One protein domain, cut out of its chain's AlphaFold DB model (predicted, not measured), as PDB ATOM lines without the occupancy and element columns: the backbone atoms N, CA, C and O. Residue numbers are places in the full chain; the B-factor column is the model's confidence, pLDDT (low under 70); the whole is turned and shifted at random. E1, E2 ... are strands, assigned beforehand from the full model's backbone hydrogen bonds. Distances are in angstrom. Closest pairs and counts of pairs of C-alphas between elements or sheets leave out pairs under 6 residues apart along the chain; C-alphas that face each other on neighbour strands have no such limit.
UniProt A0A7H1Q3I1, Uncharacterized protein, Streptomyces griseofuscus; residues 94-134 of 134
ATOM      1  N   THR A  94     -36.032  -7.689 -40.578       59.75
ATOM      2  CA  THR A  94     -37.313  -8.410 -40.433       59.75
ATOM      3  C   THR A  94     -37.287  -9.419 -39.283       59.75
ATOM      4  O   THR A  94     -38.111 -10.330 -39.247       59.75
ATOM      5  N   GLY A  95     -36.321  -9.293 -38.375       66.62
ATOM      6  CA  GLY A  95     -36.221 -10.099 -37.162       66.62
ATOM      7  C   GLY A  95     -36.908  -9.427 -35.971       66.62
ATOM      8  O   GLY A  95     -37.216  -8.235 -36.038       66.62
ATOM      9  N   PRO A  96     -37.166 -10.177 -34.887       68.44
ATOM     10  CA  PRO A  96     -37.483  -9.558 -33.608       68.44
ATOM     11  C   PRO A  96     -36.317  -8.642 -33.201       68.44
ATOM     12  O   PRO A  96     -35.168  -8.955 -33.495       68.44
ATOM     13  N   VAL A  97     -36.619  -7.506 -32.580       74.12
ATOM     14  CA  VAL A  97     -35.622  -6.565 -32.045       74.12
ATOM     15  C   VAL A  97     -35.686  -6.594 -30.525       74.12
ATOM     16  O   VAL A  97     -36.747  -6.874 -29.958       74.12
ATOM     17  N   CYS A  98     -34.557  -6.349 -29.871       79.12
ATOM     18  CA  CYS A  98     -34.519  -6.101 -28.439       79.12
ATOM     19  C   CYS A  98     -35.334  -4.826 -28.135       79.12
ATOM     20  O   CYS A  98     -34.913  -3.727 -28.460       79.12
ATOM     21  N   ASP A  99     -36.526  -4.953 -27.549       79.00
ATOM     22  CA  ASP A  99     -37.440  -3.823 -27.273       79.00
ATOM     23  C   ASP A  99     -37.065  -3.052 -25.986       79.00
ATOM     24  O   ASP A  99     -37.909  -2.428 -25.346       79.00
ATOM     25  N   GLU A 100     -35.797  -3.133 -25.569       84.44
ATOM     26  CA  GLU A 100     -35.300  -2.482 -24.358       84.44
ATOM     27  C   GLU A 100     -35.045  -0.994 -24.623       84.44
ATOM     28  O   GLU A 100     -34.388  -0.624 -25.602       84.44
ATOM     29  N   MET A 101     -35.559  -0.137 -23.742       88.19
ATOM     30  CA  MET A 101     -35.540   1.317 -23.893       88.19
ATOM     31  C   MET A 101     -34.630   1.962 -22.845       88.19
ATOM     32  O   MET A 101     -34.743   1.677 -21.656       88.19
ATOM     33  N   ASN A 102     -33.799   2.919 -23.257       86.94
ATOM     34  CA  ASN A 102     -33.021   3.763 -22.349       86.94
ATOM     35  C   ASN A 102     -33.056   5.238 -22.785       86.94
ATOM     36  O   ASN A 102     -33.698   5.597 -23.768       86.94
ATOM     37  N   HIS A 103     -32.382   6.114 -22.043       88.25
ATOM     38  CA  HIS A 103     -32.191   7.517 -22.376       88.25
ATOM     39  C   HIS A 103     -30.715   7.785 -22.672       88.25
ATOM     40  O   HIS A 103     -29.837   7.456 -21.874       88.25
ATOM     41  N   ASN A 104     -30.428   8.430 -23.799       82.62
ATOM     42  CA  ASN A 104     -29.062   8.833 -24.126       82.62
ATOM     43  C   ASN A 104     -28.605  10.054 -23.297       82.62
ATOM     44  O   ASN A 104     -29.345  10.628 -22.495       82.62
ATOM     45  N   SER A 105     -27.372  10.511 -23.535       78.94
ATOM     46  CA  SER A 105     -26.756  11.640 -22.811       78.94
ATOM     47  C   SER A 105     -27.494  12.985 -22.921       78.94
ATOM     48  O   SER A 105     -27.199  13.902 -22.152       78.94
ATOM     49  N   VAL A 106     -28.456  13.118 -23.841       85.12
ATOM     50  CA  VAL A 106     -29.310  14.309 -23.996       85.12
ATOM     51  C   VAL A 106     -30.751  14.080 -23.519       85.12
ATOM     52  O   VAL A 106     -31.589  14.966 -23.668       85.12
ATOM     53  N   GLY A 107     -31.032  12.926 -22.904       84.44
ATOM     54  CA  GLY A 107     -32.340  12.577 -22.351       84.44
ATOM     55  C   GLY A 107     -33.368  12.144 -23.397       84.44
ATOM     56  O   GLY A 107     -34.562  12.211 -23.118       84.44
ATOM     57  N   CYS A 108     -32.940  11.743 -24.596       85.75
ATOM     58  CA  CYS A 108     -33.837  11.177 -25.604       85.75
ATOM     59  C   CYS A 108     -33.978   9.668 -25.411       85.75
ATOM     60  O   CYS A 108     -32.972   8.994 -25.197       85.75
ATOM     61  N   GLU A 109     -35.206   9.168 -25.552       88.50
ATOM     62  CA  GLU A 109     -35.502   7.734 -25.613       88.50
ATOM     63  C   GLU A 109     -34.771   7.098 -26.805       88.50
ATOM     64  O   GLU A 109     -34.860   7.583 -27.938       88.50
ATOM     65  N   VAL A 110     -34.038   6.024 -26.531       86.12
ATOM     66  CA  VAL A 110     -33.350   5.177 -27.506       86.12
ATOM     67  C   VAL A 110     -33.746   3.726 -27.252       86.12
ATOM     68  O   VAL A 110     -33.934   3.329 -26.103       86.12
ATOM     69  N   PHE A 111     -33.896   2.952 -28.324       87.06
ATOM     70  CA  PHE A 111     -34.264   1.537 -28.271       87.06
ATOM     71  C   PHE A 111     -33.088   0.694 -28.738       87.06
ATOM     72  O   PHE A 111     -32.354   1.110 -29.636       87.06
ATOM     73  N   CYS A 112     -32.915  -0.475 -28.135       86.88
ATOM     74  CA  CYS A 112     -31.886  -1.406 -28.564       86.88
ATOM     75  C   CYS A 112     -32.173  -1.908 -29.994       86.88
ATOM     76  O   CYS A 112     -33.289  -2.298 -30.333       86.88
ATOM     77  N   GLU A 113     -31.159  -1.910 -30.859       82.75
ATOM     78  CA  GLU A 113     -31.278  -2.397 -32.240       82.75
ATOM     79  C   GLU A 113     -30.719  -3.817 -32.430       82.75
ATOM     80  O   GLU A 113     -30.744  -4.357 -33.543       82.75
ATOM     81  N   LEU A 114     -30.188  -4.428 -31.368       82.94
ATOM     82  CA  LEU A 114     -29.603  -5.768 -31.396       82.94
ATOM     83  C   LEU A 114     -30.672  -6.878 -31.384       82.94
ATOM     84  O   LEU A 114     -31.845  -6.655 -31.065       82.94
ATOM     85  N   ASP A 115     -30.252  -8.092 -31.751       81.06
ATOM     86  CA  ASP A 115     -31.107  -9.283 -31.724       81.06
ATOM     87  C   ASP A 115     -31.536  -9.604 -30.276       81.06
ATOM     88  O   ASP A 115     -30.696  -9.531 -29.389       81.06
ATOM     89  N   PRO A 116     -32.783 -10.027 -29.993       78.44
ATOM     90  CA  PRO A 116     -33.294 -10.195 -28.624       78.44
ATOM     91  C   PRO A 116     -32.486 -11.138 -27.723       78.44
ATOM     92  O   PRO A 116     -32.576 -11.037 -26.503       78.44
ATOM     93  N   ASP A 117     -31.715 -12.048 -28.322       75.69
ATOM     94  CA  ASP A 117     -30.863 -13.017 -27.629       75.69
ATOM     95  C   ASP A 117     -29.392 -12.556 -27.543       75.69
ATOM     96  O   ASP A 117     -28.498 -13.376 -27.326       75.69
ATOM     97  N   HIS A 118     -29.105 -11.262 -27.746       75.69
ATOM     98  CA  HIS A 118     -27.749 -10.733 -27.622       75.69
ATOM     99  C   HIS A 118     -27.247 -10.837 -26.170       75.69
ATOM    100  O   HIS A 118     -27.930 -10.459 -25.217       75.69
ATOM    101  N   GLU A 119     -26.033 -11.367 -25.998       74.62
ATOM    102  CA  GLU A 119     -25.371 -11.485 -24.687       74.62
ATOM    103  C   GLU A 119     -24.540 -10.236 -24.330       74.62
ATOM    104  O   GLU A 119     -24.007 -10.140 -23.227       74.62
ATOM    105  N   GLU A 120     -24.417  -9.292 -25.266       75.69
ATOM    106  CA  GLU A 120     -23.640  -8.053 -25.128       75.69
ATOM    107  C   GLU A 120     -24.484  -6.902 -24.542       75.69
ATOM    108  O   GLU A 120     -25.692  -7.046 -24.361       75.69
ATOM    109  N   ASP A 121     -23.855  -5.763 -24.242       84.19
ATOM    110  CA  ASP A 121     -24.552  -4.535 -23.824       84.19
ATOM    111  C   ASP A 121     -25.575  -4.092 -24.886       84.19
ATOM    112  O   ASP A 121     -25.408  -4.348 -26.080       84.19
ATOM    113  N   HIS A 122     -26.638  -3.413 -24.458       85.31
ATOM    114  CA  HIS A 122     -27.608  -2.833 -25.382       85.31
ATOM    115  C   HIS A 122     -26.949  -1.728 -26.218       85.31
ATOM    116  O   HIS A 122     -26.139  -0.964 -25.690       85.31
ATOM    117  N   ASP A 123     -27.310  -1.626 -27.500       85.38
ATOM    118  CA  ASP A 123     -26.748  -0.663 -28.458       85.38
ATOM    119  C   ASP A 123     -27.873  -0.063 -29.318       85.38
ATOM    120  O   ASP A 123     -28.715  -0.793 -29.852       85.38
ATOM    121  N   ASP A 124     -27.890   1.266 -29.451       81.94
ATOM    122  CA  ASP A 124     -28.847   2.000 -30.289       81.94
ATOM    123  C   ASP A 124     -28.454   2.061 -31.777       81.94
ATOM    124  O   ASP A 124     -29.163   2.669 -32.573       81.94
ATOM    125  N   GLY A 125     -27.315   1.485 -32.170       78.62
ATOM    126  CA  GLY A 125     -26.770   1.538 -33.528       78.62
ATOM    127  C   GLY A 125     -26.114   2.878 -33.893       78.62
ATOM    128  O   GLY A 125     -25.513   3.000 -34.968       78.62
ATOM    129  N   TYR A 126     -26.175   3.877 -33.006       79.94
ATOM    130  CA  TYR A 126     -25.609   5.223 -33.167       79.94
ATOM    131  C   TYR A 126     -24.467   5.510 -32.178       79.94
ATOM    132  O   TYR A 126     -23.950   6.633 -32.141       79.94
ATOM    133  N   GLY A 127     -24.018   4.488 -31.442       77.88
ATOM    134  CA  GLY A 127     -22.859   4.533 -30.553       77.88
ATOM    135  C   GLY A 127     -23.193   4.813 -29.087       77.88
ATOM    136  O   GLY A 127     -22.267   5.040 -28.305       77.88
ATOM    137  N   THR A 128     -24.474   4.806 -28.705       82.19
ATOM    138  CA  THR A 128     -24.869   4.751 -27.293       82.19
ATOM    139  C   THR A 128     -24.986   3.290 -26.883       82.19
ATOM    140  O   THR A 128     -25.857   2.584 -27.381       82.19
ATOM    141  N   THR A 129     -24.156   2.860 -25.931       85.38
ATOM    142  CA  THR A 129     -24.265   1.529 -25.325       85.38
ATOM    143  C   THR A 129     -24.622   1.626 -23.846       85.38
ATOM    144  O   THR A 129     -24.190   2.559 -23.160       85.38
ATOM    145  N   TRP A 130     -25.410   0.679 -23.336       88.56
ATOM    146  CA  TRP A 130     -25.757   0.611 -21.916       88.56
ATOM    147  C   TRP A 130     -25.822  -0.830 -21.403       88.56
ATOM    148  O   TRP A 130     -26.170  -1.737 -22.160       88.56
ATOM    149  N   PRO A 131     -25.472  -1.050 -20.123       82.56
ATOM    150  CA  PRO A 131     -25.441  -2.389 -19.560       82.56
ATOM    151  C   PRO A 131     -26.842  -2.991 -19.502       82.56
ATOM    152  O   PRO A 131     -27.834  -2.274 -19.356       82.56
ATOM    153  N   ARG A 132     -26.898  -4.320 -19.565       77.69
ATOM    154  CA  ARG A 132     -28.111  -5.088 -19.288       77.69
ATOM    155  C   ARG A 132     -28.539  -4.889 -17.831       77.69
ATOM    156  O   ARG A 132     -27.703  -4.947 -16.931       77.69
ATOM    157  N   GLU A 133     -29.828  -4.654 -17.604       67.19
ATOM    158  CA  GLU A 133     -30.400  -4.688 -16.255       67.19
ATOM    159  C   GLU A 133     -30.664  -6.157 -15.861       67.19
ATOM    160  O   GLU A 133     -31.283  -6.908 -16.621       67.19
ATOM    161  N   ASP A 134     -30.118  -6.583 -14.714       60.44
ATOM    162  CA  ASP A 134     -30.213  -7.953 -14.171       60.44
ATOM    163  C   ASP A 134     -31.614  -8.306 -13.633       60.44
ATOM    164  O   ASP A 134     -32.200  -7.481 -12.889       60.44
TER     165      ASP A 134
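What this domain is: This is residues 94 to 134 of the 134 residues of an uncharacterized protein of Streptomyces griseofuscus (UniProt A0A7H1Q3I1). With little regular structure, this is a small knot of loops with one short two-stranded hairpin, E1 and E2, and after it a long looped stretch, residues 112 to 134, that folds back on itself in a short antiparallel pairing of residues 122 to 123 with 129 to 130. The 41 printed residues hold two named strands, E1 then E2, antiparallel, and no named helix; the class is all strand, with 6 residues in named elements. It is compact, radius of gyration of the C-alphas 9.8 A, spanning 28 by 25 by 15 A.

Where its parts are: Find C-alpha 101 at (-35.540, 1.317, -23.893), where E1, residues 101 to 103, begins and runs 7.2 A. E2, residues 109 to 111, runs 6.9 A to C-alpha 111 at (-34.264, 1.537, -28.271).

How they stand to each other: Look across the hairpin of E1 and E2, antiparallel at 141 degrees between directions and joined by a tight link: C-alphas 103 and 109 face each other at 4.6 A. N 102 and O 110, 2.9 A apart, are within hydrogen-bond range.

The domain as a whole: The C-alphas of Thr 94 and Val 106 are the farthest apart, 29.2 A. The printed part has no cut. Find pLDDT under 70 at residues 94 to 96 and 133 to 134.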